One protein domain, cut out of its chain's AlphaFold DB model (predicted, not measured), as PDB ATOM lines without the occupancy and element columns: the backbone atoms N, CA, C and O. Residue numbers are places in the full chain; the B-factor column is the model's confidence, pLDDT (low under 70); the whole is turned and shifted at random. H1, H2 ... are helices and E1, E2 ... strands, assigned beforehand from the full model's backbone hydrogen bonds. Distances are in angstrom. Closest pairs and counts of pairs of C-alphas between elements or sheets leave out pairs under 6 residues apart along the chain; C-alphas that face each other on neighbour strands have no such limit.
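What this domain is: This is residues 163 to 276 of the 277 residues of the protein "Excinuclease ABC subunit C" of human gut metagenome (UniProt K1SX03). A twisted sheet of four strands has both helices over one face: H1 packs on the sheet slantwise to its strands, and the long H2 runs beside H1, covers the edge strand E4 with its first turns and then sticks out, an arm formed by residues 268 to 276, of which 268 to 274 belong to H2. The other face of the sheet bears no named helix, and without the arm the body spans 40 by 33 by 25 A. The 114 printed residues have, along the chain, E1, E2, E3, H1, E4 and H2; the sheet's order is E3, E2, E1, E4, mixed, and the class is mixed, helices and strands. The whole is only just compact, close to loose, with a radius of gyration of the C-alphas of 15.5 A, and elongated, spanning 54 by 35 by 24 A.

Where its parts are: E1, residues 163 to 171, begins at C-alpha 163 (211.535, 158.038, 286.308) and is 25.4 A long. E2, residues 175 to 184, is 29.5 A long, and E3, residues 194 to 197, is 10.1 A long. H1, residues 206 to 220, is 21.3 A long and begins at C-alpha 206 (197.421, 169.440, 296.474). E4, residues 239 to 242, is 10.2 A long. H2, residues 246 to 274, is 42.5 A long and ends at C-alpha 274 (234.582, 186.655, 287.900).

How they stand to each other: E1, E2 and E3 form a meander, each strand the antiparallel neighbour of the one before, with hairpins E1 and E2, and E2 and E3. N 165 and O 181 are 2.9 A apart, and N 178 and O 196 are 2.9 A apart, both within hydrogen-bond range. E1 and the edge strand E4 are parallel at 21 degrees, with N 164 and O 239 at 3.0 A. E3, H1 and E4 form a split strand-helix-strand unit, two strands running the same way with a helix between them in the chain and E2 and E1 between them in the sheet; its crossover is right-handed. H1 is on the sheet at a height of 8.8 A, over E2 and E1; its closest C-alphas to E2 are those of Val 213 and Ala 178, 7.1 A apart. H2 is on the same face, over E4, the closest C-alphas being those of Ile 249 and Ala 242, 6.1 A apart; this makes two layers, helices on one face of a sheet. H2 touches H1 with residues 247 to 259 alone, the closest C-alphas being those of Ala 255 and Thr 215, 4.8 A apart. They run the same way at a shallow tilt of 33 degrees, only just short of steep. In H1 and H2 every O i to N i+4 pair is within hydrogen-bond range.

The domain as a whole: The C-alphas of Ser 172 and Lys 276 are the two farthest apart, 54.7 A. The printed part has no cut; the link from H1 to E4, residues 221 to 238, is long. Without residues 268 to 276 the body spans 40 by 33 by 25 A. The mean pLDDT of the printed part is 86.1, and residues 171 to 174, 228 to 232 and 272 to 276 are under 70.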
ATOM      1  N   ILE A 163     212.904 157.526 286.274       94.69
ATOM      2  CA  ILE A 163     211.535 158.038 286.308       94.69
ATOM      3  C   ILE A 163     211.136 158.242 287.769       94.69
ATOM      4  O   ILE A 163     211.322 157.349 288.597       94.69
ATOM      5  N   GLU A 164     210.591 159.413 288.085       96.31
ATOM      6  CA  GLU A 164     210.073 159.739 289.417       96.31
ATOM      7  C   GLU A 164     208.560 159.963 289.354       96.31
ATOM      8  O   GLU A 164     208.078 160.701 288.498       96.31
ATOM      9  N   CYS A 165     207.811 159.349 290.267       96.00
ATOM     10  CA  CYS A 165     206.367 159.538 290.397       96.00
ATOM     11  C   CYS A 165     206.058 160.185 291.743       96.00
ATOM     12  O   CYS A 165     206.603 159.744 292.757       96.00
ATOM     13  N   TYR A 166     205.179 161.185 291.750       96.25
ATOM     14  CA  TYR A 166     204.787 161.921 292.950       96.25
ATOM     15  C   TYR A 166     203.291 161.789 293.213       96.25
ATOM     16  O   TYR A 166     202.495 162.003 292.304       96.25
ATOM     17  N   ASP A 167     202.937 161.508 294.463       94.56
ATOM     18  CA  ASP A 167     201.564 161.488 294.976       94.56
ATOM     19  C   ASP A 167     201.441 162.428 296.182       94.56
ATOM     20  O   ASP A 167     202.382 162.541 296.975       94.56
ATOM     21  N   ILE A 168     200.292 163.090 296.325       91.75
ATOM     22  CA  ILE A 168     199.954 163.920 297.483       91.75
ATOM     23  C   ILE A 168     198.863 163.215 298.282       91.75
ATOM     24  O   ILE A 168     197.733 163.074 297.830       91.75
ATOM     25  N   SER A 169     199.185 162.835 299.518       85.94
ATOM     26  CA  SER A 169     198.247 162.163 300.413       85.94
ATOM     27  C   SER A 169     197.947 163.016 301.650       85.94
ATOM     28  O   SER A 169     198.834 163.626 302.257       85.94
ATOM     29  N   ASN A 170     196.686 163.006 302.080       80.00
ATOM     30  CA  ASN A 170     196.233 163.698 303.283       80.00
ATOM     31  C   ASN A 170     196.140 162.718 304.460       80.00
ATOM     32  O   ASN A 170     195.314 161.805 304.459       80.00
ATOM     33  N   LEU A 171     196.982 162.894 305.482       62.88
ATOM     34  CA  LEU A 171     196.889 162.102 306.705       62.88
ATOM     35  C   LEU A 171     196.057 162.842 307.740       62.88
ATOM     36  O   LEU A 171     196.489 163.846 308.313       62.88
ATOM     37  N   SER A 172     194.871 162.295 307.999       58.56
ATOM     38  CA  SER A 172     193.998 162.691 309.108       58.56
ATOM     39  C   SER A 172     193.645 164.185 309.132       58.56
ATOM     40  O   SER A 172     193.481 164.768 310.200       58.56
ATOM     41  N   GLY A 173     193.527 164.819 307.960       59.16
ATOM     42  CA  GLY A 173     192.946 166.152 307.779       59.16
ATOM     43  C   GLY A 173     193.871 167.344 308.051       59.16
ATOM     44  O   GLY A 173     193.579 168.429 307.548       59.16
ATOM     45  N   THR A 174     194.975 167.168 308.789       60.03
ATOM     46  CA  THR A 174     195.863 168.277 309.201       60.03
ATOM     47  C   THR A 174     197.320 168.148 308.755       60.03
ATOM     48  O   THR A 174     198.067 169.109 308.901       60.03
ATOM     49  N   ASN A 175     197.756 166.996 308.229       70.88
ATOM     50  CA  ASN A 175     199.147 166.786 307.818       70.88
ATOM     51  C   ASN A 175     199.229 166.246 306.387       70.88
ATOM     52  O   ASN A 175     199.201 165.033 306.162       70.88
ATOM     53  N   MET A 176     199.385 167.157 305.429       85.44
ATOM     54  CA  MET A 176     199.668 166.811 304.038       85.44
ATOM     55  C   MET A 176     201.077 166.217 303.918       85.44
ATOM     56  O   MET A 176     202.041 166.709 304.519       85.44
ATOM     57  N   VAL A 177     201.207 165.142 303.145       90.12
ATOM     58  CA  VAL A 177     202.490 164.514 302.821       90.12
ATOM     59  C   VAL A 177     202.563 164.204 301.337       90.12
ATOM     60  O   VAL A 177     201.554 163.897 300.719       90.12
ATOM     61  N   ALA A 178     203.772 164.236 300.784       92.88
ATOM     62  CA  ALA A 178     204.013 163.763 299.428       92.88
ATOM     63  C   ALA A 178     204.826 162.468 299.444       92.88
ATOM     64  O   ALA A 178     205.839 162.373 300.148       92.88
ATOM     65  N   GLY A 179     204.395 161.485 298.664       93.62
ATOM     66  CA  GLY A 179     205.154 160.281 298.357       93.62
ATOM     67  C   GLY A 179     205.903 160.447 297.039       93.62
ATOM     68  O   GLY A 179     205.356 160.974 296.080       93.62
ATOM     69  N   MET A 180     207.153 159.991 296.989       95.25
ATOM     70  CA  MET A 180     207.928 159.871 295.758       95.25
ATOM     71  C   MET A 180     208.402 158.432 295.593       95.25
ATOM     72  O   MET A 180     209.103 157.902 296.461       95.25
ATOM     73  N   CYS A 181     208.063 157.839 294.455       95.00
ATOM     74  CA  CYS A 181     208.545 156.535 294.015       95.00
ATOM     75  C   CYS A 181     209.519 156.712 292.851       95.00
ATOM     76  O   CYS A 181     209.343 157.602 292.019       95.00
ATOM     77  N   VAL A 182     210.540 155.859 292.788       93.75
ATOM     78  CA  VAL A 182     211.567 155.919 291.742       93.75
ATOM     79  C   VAL A 182     211.595 154.606 290.982       93.75
ATOM     80  O   VAL A 182     211.670 153.532 291.584       93.75
ATOM     81  N   MET A 183     211.573 154.698 289.658       91.38
ATOM     82  CA  MET A 183     211.916 153.605 288.762       91.38
ATOM     83  C   MET A 183     213.240 153.930 288.079       91.38
ATOM     84  O   MET A 183     213.406 155.017 287.527       91.38
ATOM     85  N   GLN A 184     214.175 152.985 288.104       87.94
ATOM     86  CA  GLN A 184     215.431 153.087 287.376       87.94
ATOM     87  C   GLN A 184     215.614 151.849 286.505       87.94
ATOM     88  O   GLN A 184     215.524 150.726 286.999       87.94
ATOM     89  N   ASP A 185     215.829 152.062 285.209       83.94
ATOM     90  CA  ASP A 185     216.026 151.014 284.203       83.94
ATOM     91  C   ASP A 185     214.896 149.966 284.190       83.94
ATOM     92  O   ASP A 185     215.119 148.762 284.078       83.94
ATOM     93  N   GLY A 186     213.652 150.436 284.337       80.88
ATOM     94  CA  GLY A 186     212.456 149.586 284.341       80.88
ATOM     95  C   GLY A 186     212.240 148.807 285.644       80.88
ATOM     96  O   GLY A 186     211.407 147.905 285.690       80.88
ATOM     97  N   ILE A 187     212.988 149.122 286.709       81.25
ATOM     98  CA  ILE A 187     212.891 148.467 288.019       81.25
ATOM     99  C   ILE A 187     212.534 149.498 289.092       81.25
ATOM    100  O   ILE A 187     213.185 150.534 289.207       81.25
ATOM    101  N   ILE A 188     211.523 149.203 289.913       86.00
ATOM    102  CA  ILE A 188     211.165 150.033 291.072       86.00
ATOM    103  C   ILE A 188     212.267 149.952 292.137       86.00
ATOM    104  O   ILE A 188     212.603 148.865 292.607       86.00
ATOM    105  N   LYS A 189     212.798 151.108 292.544       86.94
ATOM    106  CA  LYS A 189     213.870 151.266 293.536       86.94
ATOM    107  C   LYS A 189     213.291 151.731 294.874       86.94
ATOM    108  O   LYS A 189     213.173 152.931 295.134       86.94
ATOM    109  N   LYS A 190     212.883 150.780 295.722       85.88
ATOM    110  CA  LYS A 190     212.226 151.054 297.019       85.88
ATOM    111  C   LYS A 190     213.120 151.859 297.967       85.88
ATOM    112  O   LYS A 190     212.641 152.740 298.668       85.88
ATOM    113  N   GLU A 191     214.419 151.600 297.946       84.75
ATOM    114  CA  GLU A 191     215.452 152.294 298.715       84.75
ATOM    115  C   GLU A 191     215.593 153.784 298.343       84.75
ATOM    116  O   GLU A 191     216.031 154.606 299.156       84.75
ATOM    117  N   MET A 192     215.171 154.158 297.131       87.62
ATOM    118  CA  MET A 192     215.148 155.543 296.653       87.62
ATOM    119  C   MET A 192     213.807 156.238 296.904       87.62
ATOM    120  O   MET A 192     213.711 157.450 296.704       87.62
ATOM    121  N   ALA A 193     212.785 155.510 297.365       90.81
ATOM    122  CA  ALA A 193     211.504 156.103 297.711       90.81
ATOM    123  C   ALA A 193     211.664 157.080 298.881       90.81
ATOM    124  O   ALA A 193     212.479 156.889 299.796       90.81
ATOM    125  N   ARG A 194     210.909 158.176 298.839       92.44
ATOM    126  CA  ARG A 194     210.993 159.242 299.842       92.44
ATOM    127  C   ARG A 194     209.607 159.749 300.175       92.44
ATOM    128  O   ARG A 194     208.734 159.828 299.321       92.44
ATOM    129  N   ARG A 195     209.436 160.126 301.437       92.25
ATOM    130  CA  ARG A 195     208.235 160.789 301.927       92.25
ATOM    131  C   ARG A 195     208.597 162.186 302.394       92.25
ATOM    132  O   ARG A 195     209.510 162.356 303.205       92.25
ATOM    133  N   PHE A 196     207.877 163.178 301.898       91.81
ATOM    134  CA  PHE A 196     208.100 164.580 302.208       91.81
ATOM    135  C   PHE A 196     206.978 165.096 303.098       91.81
ATOM    136  O   PHE A 196     205.799 164.916 302.804       91.81
ATOM    137  N   LYS A 197     207.359 165.772 304.183       91.00
ATOM    138  CA  LYS A 197     206.442 166.657 304.904       91.00
ATOM    139  C   LYS A 197     206.346 167.980 304.142       91.00
ATOM    140  O   LYS A 197     207.394 168.549 303.789       91.00
ATOM    141  N   ILE A 198     205.116 168.427 303.914       91.00
ATOM    142  CA  ILE A 198     204.797 169.752 303.373       91.00
ATOM    143  C   ILE A 198     205.171 170.803 304.424       91.00
ATOM    144  O   ILE A 198     204.958 170.573 305.617       91.00
ATOM    145  N   LYS A 199     205.830 171.890 304.008       87.06
ATOM    146  CA  LYS A 199     206.383 172.900 304.929       87.06
ATOM    147  C   LYS A 199     205.828 174.300 304.707       87.06
ATOM    148  O   LYS A 199     205.747 175.053 305.670       87.06
ATOM    149  N   GLU A 200     205.538 174.661 303.464       84.94
ATOM    150  CA  GLU A 200     205.273 176.046 303.060       84.94
ATOM    151  C   GLU A 200     203.799 176.262 302.708       84.94
ATOM    152  O   GLU A 200     203.305 177.385 302.799       84.94
ATOM    153  N   VAL A 201     203.078 175.194 302.360       84.19
ATOM    154  CA  VAL A 201     201.656 175.262 302.016       84.19
ATOM    155  C   VAL A 201     200.783 175.116 303.260       84.19
ATOM    156  O   VAL A 201     200.915 174.164 304.030       84.19
ATOM    157  N   VAL A 202     199.866 176.070 303.442       79.19
ATOM    158  CA  VAL A 202     198.871 176.077 304.521       79.19
ATOM    159  C   VAL A 202     197.513 175.674 303.953       79.19
ATOM    160  O   VAL A 202     197.017 176.313 303.029       79.19
ATOM    161  N   GLY A 203     196.887 174.654 304.540       76.94
ATOM    162  CA  GLY A 203     195.589 174.135 304.098       76.94
ATOM    163  C   GLY A 203     195.701 172.939 303.147       76.94
ATOM    164  O   GLY A 203     196.766 172.344 302.999       76.94
ATOM    165  N   GLN A 204     194.572 172.551 302.550       79.25
ATOM    166  CA  GLN A 204     194.478 171.426 301.614       79.25
ATOM    167  C   GLN A 204     194.527 171.950 300.173       79.25
ATOM    168  O   GLN A 204     193.493 172.237 299.576       79.25
ATOM    169  N   ASP A 205     195.742 172.118 299.652       88.50
ATOM    170  CA  ASP A 205     196.006 172.518 298.266       88.50
ATOM    171  C   ASP A 205     197.043 171.567 297.653       88.50
ATOM    172  O   ASP A 205     198.257 171.761 297.788       88.50
ATOM    173  N   ASP A 206     196.561 170.489 297.029       89.38
ATOM    174  CA  ASP A 206     197.421 169.440 296.474       89.38
ATOM    175  C   ASP A 206     198.353 169.963 295.368       89.38
ATOM    176  O   ASP A 206     199.543 169.635 295.406       89.38
ATOM    177  N   PRO A 207     197.893 170.790 294.400       93.06
ATOM    178  CA  PRO A 207     198.787 171.402 293.419       93.06
ATOM    179  C   PRO A 207     199.904 172.239 294.052       93.06
ATOM    180  O   PRO A 207     201.065 172.068 293.677       93.06
ATOM    181  N   ALA A 208     199.598 173.089 295.036       93.25
ATOM    182  CA  ALA A 208     200.629 173.872 295.715       93.25
ATOM    183  C   ALA A 208     201.619 172.967 296.470       93.25
ATOM    184  O   ALA A 208     202.832 173.180 296.409       93.25
ATOM    185  N   CYS A 209     201.125 171.916 297.138       93.62
ATOM    186  CA  CYS A 209     201.968 170.929 297.819       93.62
ATOM    187  C   CYS A 209     202.914 170.217 296.839       93.62
ATOM    188  O   CYS A 209     204.096 170.019 297.140       93.62
ATOM    189  N   MET A 210     202.407 169.855 295.657       94.94
ATOM    190  CA  MET A 210     203.180 169.237 294.580       94.94
ATOM    191  C   MET A 210     204.293 170.170 294.087       94.94
ATOM    192  O   MET A 210     205.449 169.752 293.989       94.94
ATOM    193  N   GLU A 211     203.971 171.445 293.827       96.00
ATOM    194  CA  GLU A 211     204.956 172.448 293.405       96.00
ATOM    195  C   GLU A 211     206.061 172.626 294.457       96.00
ATOM    196  O   GLU A 211     207.245 172.623 294.106       96.00
ATOM    197  N   GLU A 212     205.704 172.725 295.743       95.00
ATOM    198  CA  GLU A 212     206.663 172.873 296.846       95.00
ATOM    199  C   GLU A 212     207.647 171.692 296.888       95.00
ATOM    200  O   GLU A 212     208.874 171.865 296.905       95.00
ATOM    201  N   VAL A 213     207.113 170.467 296.898       94.94
ATOM    202  CA  VAL A 213     207.906 169.245 297.059       94.94
ATOM    203  C   VAL A 213     208.826 169.026 295.872       94.94
ATOM    204  O   VAL A 213     210.025 168.798 296.070       94.94
ATOM    205  N   VAL A 214     208.299 169.134 294.652       95.75
ATOM    206  CA  VAL A 214     209.093 168.936 293.437       95.75
ATOM    207  C   VAL A 214     210.162 170.019 293.324       95.75
ATOM    208  O   VAL A 214     211.321 169.698 293.058       95.75
ATOM    209  N   THR A 215     209.847 171.280 293.642       95.06
ATOM    210  CA  THR A 215     210.844 172.364 293.691       95.06
ATOM    211  C   THR A 215     211.991 172.017 294.642       95.06
ATOM    212  O   THR A 215     213.164 172.047 294.258       95.06
ATOM    213  N   ARG A 216     211.674 171.632 295.885       92.19
ATOM    214  CA  ARG A 216     212.675 171.264 296.900       92.19
ATOM    215  C   ARG A 216     213.523 170.064 296.476       92.19
ATOM    216  O   ARG A 216     214.737 170.063 296.697       92.19
ATOM    217  N   ARG A 217     212.898 169.051 295.877       93.06
ATOM    218  CA  ARG A 217     213.558 167.828 295.412       93.06
ATOM    219  C   ARG A 217     214.498 168.098 294.239       93.06
ATOM    220  O   ARG A 217     215.646 167.656 294.293       93.06
ATOM    221  N   LEU A 218     214.072 168.862 293.235       92.94
ATOM    222  CA  LEU A 218     214.910 169.234 292.091       92.94
ATOM    223  C   LEU A 218     216.116 170.075 292.529       92.94
ATOM    224  O   LEU A 218     217.244 169.770 292.142       92.94
ATOM    225  N   ARG A 219     215.915 171.067 293.413       90.31
ATOM    226  CA  ARG A 219     217.006 171.898 293.966       90.31
ATOM    227  C   ARG A 219     218.120 171.067 294.598       90.31
ATOM    228  O   ARG A 219     219.286 171.418 294.453       90.31
ATOM    229  N   HIS A 220     217.772 169.966 295.261       87.69
ATOM    230  CA  HIS A 220     218.732 169.086 295.931       87.69
ATOM    231  C   HIS A 220     219.693 168.365 294.972       87.69
ATOM    232  O   HIS A 220     220.828 168.087 295.350       87.69
ATOM    233  N   SER A 221     219.257 168.064 293.743       85.12
ATOM    234  CA  SER A 221     220.095 167.407 292.723       85.12
ATOM    235  C   SER A 221     220.837 168.387 291.821       85.12
ATOM    236  O   SER A 221     221.571 167.954 290.938       85.12
ATOM    237  N   VAL A 222     220.669 169.695 292.027       85.12
ATOM    238  CA  VAL A 222     221.347 170.732 291.250       85.12
ATOM    239  C   VAL A 222     222.497 171.314 292.089       85.12
ATOM    240  O   VAL A 222     222.236 172.105 293.000       85.12
ATOM    241  N   PRO A 223     223.775 171.003 291.784       81.44
ATOM    242  CA  PRO A 223     224.914 171.367 292.639       81.44
ATOM    243  C   PRO A 223     225.016 172.868 292.948       81.44
ATOM    244  O   PRO A 223     225.162 173.268 294.102       81.44
ATOM    245  N   ILE A 224     224.806 173.728 291.939       82.00
ATOM    246  CA  ILE A 224     224.851 175.192 292.112       82.00
ATOM    247  C   ILE A 224     223.759 175.721 293.060       82.00
ATOM    248  O   ILE A 224     223.913 176.787 293.670       82.00
ATOM    249  N   LEU A 225     222.650 174.995 293.202       81.50
ATOM    250  CA  LEU A 225     221.561 175.344 294.109       81.50
ATOM    251  C   LEU A 225     221.739 174.720 295.494       81.50
ATOM    252  O   LEU A 225     221.311 175.349 296.460       81.50
ATOM    253  N   ASN A 226     222.426 173.577 295.592       80.19
ATOM    254  CA  ASN A 226     222.642 172.830 296.834       80.19
ATOM    255  C   ASN A 226     224.031 173.026 297.479       80.19
ATOM    256  O   ASN A 226     224.441 172.218 298.308       80.19
ATOM    257  N   GLU A 227     224.768 174.079 297.109       78.38
ATOM    258  CA  GLU A 227     226.086 174.400 297.696       78.38
ATOM    259  C   GLU A 227     227.091 173.236 297.610       78.38
ATOM    260  O   GLU A 227     227.876 173.029 298.529       78.38
ATOM    261  N   ASP A 228     227.027 172.448 296.531       68.75
ATOM    262  CA  ASP A 228     227.884 171.274 296.305       68.75
ATOM    263  C   ASP A 228     227.817 170.204 297.425       68.75
ATOM    264  O   ASP A 228     228.700 169.355 297.549       68.75
ATOM    265  N   LYS A 229     226.747 170.203 298.236       68.69
ATOM    266  CA  LYS A 229     226.505 169.183 299.268       68.69
ATOM    267  C   LYS A 229     226.141 167.825 298.646       68.69
ATOM    268  O   LYS A 229     225.484 167.795 297.600       68.69
ATOM    269  N   PRO A 230     226.498 166.701 299.307       58.97
ATOM    270  CA  PRO A 230     226.205 165.362 298.805       58.97
ATOM    271  C   PRO A 230     224.707 165.154 298.535       58.97
ATOM    272  O   PRO A 230     223.843 165.536 299.328       58.97
ATOM    273  N   ASN A 231     224.398 164.539 297.395       65.81
ATOM    274  CA  ASN A 231     223.042 164.374 296.882       65.81
ATOM    275  C   ASN A 231     222.392 163.077 297.394       65.81
ATOM    276  O   ASN A 231     222.516 162.016 296.793       65.81
ATOM    277  N   GLY A 232     221.558 163.155 298.434       67.38
ATOM    278  CA  GLY A 232     220.765 162.000 298.901       67.38
ATOM    279  C   GLY A 232     219.747 161.438 297.884       67.38
ATOM    280  O   GLY A 232     219.055 160.464 298.187       67.38
ATOM    281  N   PHE A 233     219.632 162.059 296.704       76.12
ATOM    282  CA  PHE A 233     218.686 161.721 295.641       76.12
ATOM    283  C   PHE A 233     219.343 161.384 294.282       76.12
ATOM    284  O   PHE A 233     218.639 161.021 293.333       76.12
ATOM    285  N   GLY A 234     220.672 161.499 294.166       80.50
ATOM    286  CA  GLY A 234     221.398 161.242 292.917       80.50
ATOM    287  C   GLY A 234     221.127 162.272 291.810       80.50
ATOM    288  O   GLY A 234     220.944 163.463 292.078       80.50
ATOM    289  N   GLU A 235     221.118 161.810 290.561       84.44
ATOM    290  CA  GLU A 235     220.865 162.625 289.362       84.44
ATOM    291  C   GLU A 235     219.394 163.064 289.234       84.44
ATOM    292  O   GLU A 235     218.519 162.611 289.984       84.44
ATOM    293  N   LEU A 236     219.111 163.973 288.299       91.31
ATOM    294  CA  LEU A 236     217.741 164.362 287.958       91.31
ATOM    295  C   LEU A 236     217.023 163.228 287.202       91.31
ATOM    296  O   LEU A 236     217.687 162.451 286.517       91.31
ATOM    297  N   PRO A 237     215.693 163.106 287.329       93.56
ATOM    298  CA  PRO A 237     214.928 162.163 286.522       93.56
ATOM    299  C   PRO A 237     214.844 162.610 285.056       93.56
ATOM    300  O   PRO A 237     214.818 163.804 284.764       93.56
ATOM    301  N   ASP A 238     214.726 161.641 284.148       92.69
ATOM    302  CA  ASP A 238     214.420 161.868 282.732       92.69
ATOM    303  C   ASP A 238     212.938 162.222 282.528       92.69
ATOM    304  O   ASP A 238     212.588 162.970 281.618       92.69
ATOM    305  N   VAL A 239     212.057 161.671 283.375       93.88
ATOM    306  CA  VAL A 239     210.603 161.889 283.337       93.88
ATOM    307  C   VAL A 239     210.054 161.984 284.756       93.88
ATOM    308  O   VAL A 239     210.436 161.208 285.635       93.88
ATOM    309  N   ILE A 240     209.118 162.911 284.959       95.50
ATOM    310  CA  ILE A 240     208.352 163.046 286.197       95.50
ATOM    311  C   ILE A 240     206.877 162.771 285.900       95.50
ATOM    312  O   ILE A 240     206.301 163.408 285.020       95.50
ATOM    313  N   PHE A 241     206.267 161.865 286.661       94.75
ATOM    314  CA  PHE A 241     204.824 161.638 286.669       94.75
ATOM    315  C   PHE A 241     204.174 162.259 287.904       94.75
ATOM    316  O   PHE A 241     204.707 162.182 289.013       94.75
ATOM    317  N   ALA A 242     202.995 162.835 287.696       93.62
ATOM    318  CA  ALA A 242     202.085 163.232 288.760       93.62
ATOM    319  C   ALA A 242     200.991 162.173 288.911       93.62
ATOM    320  O   ALA A 242     200.381 161.792 287.911       93.62
ATOM    321  N   ASP A 243     200.710 161.751 290.141       89.44
ATOM    322  CA  ASP A 243     199.458 161.082 290.485       89.44
ATOM    323  C   ASP A 243     198.383 162.157 290.686       89.44
ATOM    324  O   ASP A 243     198.254 162.776 291.743       89.44
ATOM    325  N   GLY A 244     197.721 162.527 289.592       86.44
ATOM    326  CA  GLY A 244     196.760 163.618 289.589       86.44
ATOM    327  C   GLY A 244     196.415 164.115 288.192       86.44
ATOM    328  O   GLY A 244     196.891 163.615 287.174       86.44
ATOM    329  N   GLY A 245     195.548 165.121 288.151       88.81
ATOM    330  CA  GLY A 245     195.086 165.726 286.912       88.81
ATOM    331  C   GLY A 245     196.033 166.795 286.363       88.81
ATOM    332  O   GLY A 245     197.167 166.996 286.803       88.81
ATOM    333  N   ILE A 246     195.512 167.549 285.396       93.00
ATOM    334  CA  ILE A 246     196.241 168.625 284.716       93.00
ATOM    335  C   ILE A 246     196.789 169.693 285.679       93.00
ATOM    336  O   ILE A 246     197.846 170.266 285.436       93.00
ATOM    337  N   THR A 247     196.108 169.932 286.802       94.12
ATOM    338  CA  THR A 247     196.526 170.879 287.843       94.12
ATOM    339  C   THR A 247     197.847 170.482 288.497       94.12
ATOM    340  O   THR A 247     198.728 171.325 288.648       94.12
ATOM    341  N   GLN A 248     198.031 169.199 288.813       93.50
ATOM    342  CA  GLN A 248     199.274 168.673 289.374       93.50
ATOM    343  C   GLN A 248     200.393 168.710 288.326       93.50
ATOM    344  O   GLN A 248     201.515 169.102 288.634       93.50
ATOM    345  N   ILE A 249     200.085 168.392 287.064       93.69
ATOM    346  CA  ILE A 249     201.050 168.498 285.958       93.69
ATOM    347  C   ILE A 249     201.546 169.945 285.803       93.69
ATOM    348  O   ILE A 249     202.751 170.180 285.707       93.69
ATOM    349  N   HIS A 250     200.643 170.929 285.825       96.50
ATOM    350  CA  HIS A 250     201.012 172.345 285.755       96.50
ATOM    351  C   HIS A 250     201.855 172.796 286.956       96.50
ATOM    352  O   HIS A 250     202.811 173.550 286.766       96.50
ATOM    353  N   ALA A 251     201.559 172.308 288.163       96.12
ATOM    354  CA  ALA A 251     202.367 172.569 289.353       96.12
ATOM    355  C   ALA A 251     203.807 172.042 289.200       96.12
ATOM    356  O   ALA A 251     204.772 172.755 289.477       96.12
ATOM    357  N   ILE A 252     203.979 170.834 288.653       96.62
ATOM    358  CA  ILE A 252     205.307 170.268 288.353       96.62
ATOM    359  C   ILE A 252     206.044 171.106 287.300       96.62
ATOM    360  O   ILE A 252     207.224 171.423 287.462       96.62
ATOM    361  N   GLN A 253     205.357 171.524 286.235       95.94
ATOM    362  CA  GLN A 253     205.945 172.412 285.228       95.94
ATOM    363  C   GLN A 253     206.360 173.761 285.826       95.94
ATOM    364  O   GLN A 253     207.397 174.319 285.454       95.94
ATOM    365  N   GLN A 254     205.574 174.300 286.760       97.06
ATOM    366  CA  GLN A 254     205.914 175.524 287.472       97.06
ATOM    367  C   GLN A 254     207.157 175.337 288.351       97.06
ATOM    368  O   GLN A 254     208.079 176.150 288.251       97.06
ATOM    369  N   ALA A 255     207.248 174.236 289.099       96.25
ATOM    370  CA  ALA A 255     208.428 173.882 289.887       96.25
ATOM    371  C   ALA A 255     209.703 173.834 289.026       96.25
ATOM    372  O   ALA A 255     210.708 174.469 289.355       96.25
ATOM    373  N   ILE A 256     209.654 173.159 287.870       95.31
ATOM    374  CA  ILE A 256     210.778 173.096 286.919       95.31
ATOM    375  C   ILE A 256     211.171 174.502 286.441       95.31
ATOM    376  O   ILE A 256     212.355 174.855 286.436       95.31
ATOM    377  N   ARG A 257     210.192 175.342 286.073       96.38
ATOM    378  CA  ARG A 257     210.444 176.732 285.650       96.38
ATOM    379  C   ARG A 257     211.101 177.561 286.753       96.38
ATOM    380  O   ARG A 257     212.014 178.332 286.455       96.38
ATOM    381  N   ASN A 258     210.663 177.411 288.003       94.00
ATOM    382  CA  ASN A 258     211.230 178.123 289.148       94.00
ATOM    383  C   ASN A 258     212.701 177.737 289.352       94.00
ATOM    384  O   ASN A 258     213.567 178.611 289.418       94.00
ATOM    385  N   VAL A 259     212.999 176.436 289.349       93.50
ATOM    386  CA  VAL A 259     214.366 175.920 289.513       93.50
ATOM    387  C   VAL A 259     215.284 176.399 288.386       93.50
ATOM    388  O   VAL A 259     216.378 176.891 288.664       93.50
ATOM    389  N   ASN A 260     214.840 176.354 287.128       93.12
ATOM    390  CA  ASN A 260     215.635 176.846 285.997       93.12
ATOM    391  C   ASN A 260     215.957 178.344 286.113       93.12
ATOM    392  O   ASN A 260     217.105 178.750 285.911       93.12
ATOM    393  N   LYS A 261     214.983 179.168 286.522       93.31
ATOM    394  CA  LYS A 261     215.212 180.601 286.774       93.31
ATOM    395  C   LYS A 261     216.261 180.828 287.865       93.31
ATOM    396  O   LYS A 261     217.119 181.697 287.709       93.31
ATOM    397  N   GLU A 262     216.225 180.058 288.952       91.44
ATOM    398  CA  GLU A 262     217.227 180.160 290.022       91.44
ATOM    399  C   GLU A 262     218.637 179.790 289.537       91.44
ATOM    400  O   GLU A 262     219.611 180.474 289.881       91.44
ATOM    401  N   ILE A 263     218.757 178.744 288.709       89.88
ATOM    402  CA  ILE A 263     220.030 178.333 288.099       89.88
ATOM    403  C   ILE A 263     220.614 179.486 287.282       89.88
ATOM    404  O   ILE A 263     221.760 179.884 287.516       89.88
ATOM    405  N   GLU A 264     219.827 180.068 286.375       91.25
ATOM    406  CA  GLU A 264     220.270 181.185 285.536       91.25
ATOM    407  C   GLU A 264     220.724 182.389 286.368       91.25
ATOM    408  O   GLU A 264     221.755 183.007 286.082       91.25
ATOM    409  N   GLN A 265     219.974 182.735 287.418       90.50
ATOM    410  CA  GLN A 265     220.309 183.852 288.300       90.50
ATOM    411  C   GLN A 265     221.642 183.619 289.023       90.50
ATOM    412  O   GLN A 265     222.497 184.515 289.047       90.50
ATOM    413  N   LYS A 266     221.871 182.417 289.571       86.94
ATOM    414  CA  LYS A 266     223.148 182.085 290.220       86.94
ATOM    415  C   LYS A 266     224.311 182.047 289.227       86.94
ATOM    416  O   LYS A 266     225.391 182.546 289.553       86.94
ATOM    417  N   GLN A 267     224.109 181.529 288.016       87.56
ATOM    418  CA  GLN A 267     225.132 181.525 286.965       87.56
ATOM    419  C   GLN A 267     225.520 182.948 286.530       87.56
ATOM    420  O   GLN A 267     226.714 183.256 286.443       87.56
ATOM    421  N   LYS A 268     224.536 183.840 286.335       85.62
ATOM    422  CA  LYS A 268     224.757 185.268 286.034       85.62
ATOM    423  C   LYS A 268     225.517 185.971 287.165       85.62
ATOM    424  O   LYS A 268     226.422 186.764 286.899       85.62
ATOM    425  N   LYS A 269     225.201 185.659 288.430       80.88
ATOM    426  CA  LYS A 269     225.908 186.204 289.603       80.88
ATOM    427  C   LYS A 269     227.365 185.728 289.668       80.88
ATOM    428  O   LYS A 269     228.244 186.566 289.856       80.88
ATOM    429  N   LYS A 270     227.641 184.435 289.435       76.44
ATOM    430  CA  LYS A 270     229.017 183.896 289.356       76.44
ATOM    431  C   LYS A 270     229.830 184.565 288.233       76.44
ATOM    432  O   LYS A 270     230.943 185.018 288.480       76.44
ATOM    433  N   HIS A 271     229.251 184.729 287.041       72.12
ATOM    434  CA  HIS A 271     229.915 185.414 285.920       72.12
ATOM    435  C   HIS A 271     230.235 186.888 286.209       72.12
ATOM    436  O   HIS A 271     231.309 187.369 285.852       72.12
ATOM    437  N   ARG A 272     229.331 187.618 286.877       67.31
ATOM    438  CA  ARG A 272     229.572 189.015 287.286       67.31
ATOM    439  C   ARG A 272     230.693 189.156 288.319       67.31
ATOM    440  O   ARG A 272     231.398 190.157 288.283       67.31
ATOM    441  N   ILE A 273     230.847 188.188 289.223       65.50
ATOM    442  CA  ILE A 273     231.921 188.185 290.230       65.50
ATOM    443  C   ILE A 273     233.278 187.920 289.565       65.50
ATOM    444  O   ILE A 273     234.240 188.620 289.865       65.50
ATOM    445  N   ASN A 274     233.339 186.991 288.607       58.97
ATOM    446  CA  ASN A 274     234.582 186.655 287.900       58.97
ATOM    447  C   ASN A 274     235.076 187.751 286.942       58.97
ATOM    448  O   ASN A 274     236.256 187.782 286.646       58.97
ATOM    449  N   ARG A 275     234.203 188.654 286.468       58.06
ATOM    450  CA  ARG A 275     234.598 189.812 285.636       58.06
ATOM    451  C   ARG A 275     235.061 191.039 286.434       58.06
ATOM    452  O   ARG A 275     235.487 192.016 285.833       58.06
ATOM    453  N   LYS A 276     234.884 191.037 287.761       53.59
ATOM    454  CA  LYS A 276     235.289 192.132 288.665       53.59
ATOM    455  C   LYS A 276     236.592 191.837 289.423       53.59
ATOM    456  O   LYS A 276     236.988 192.648 290.256       53.59
TER     457      LYS A 276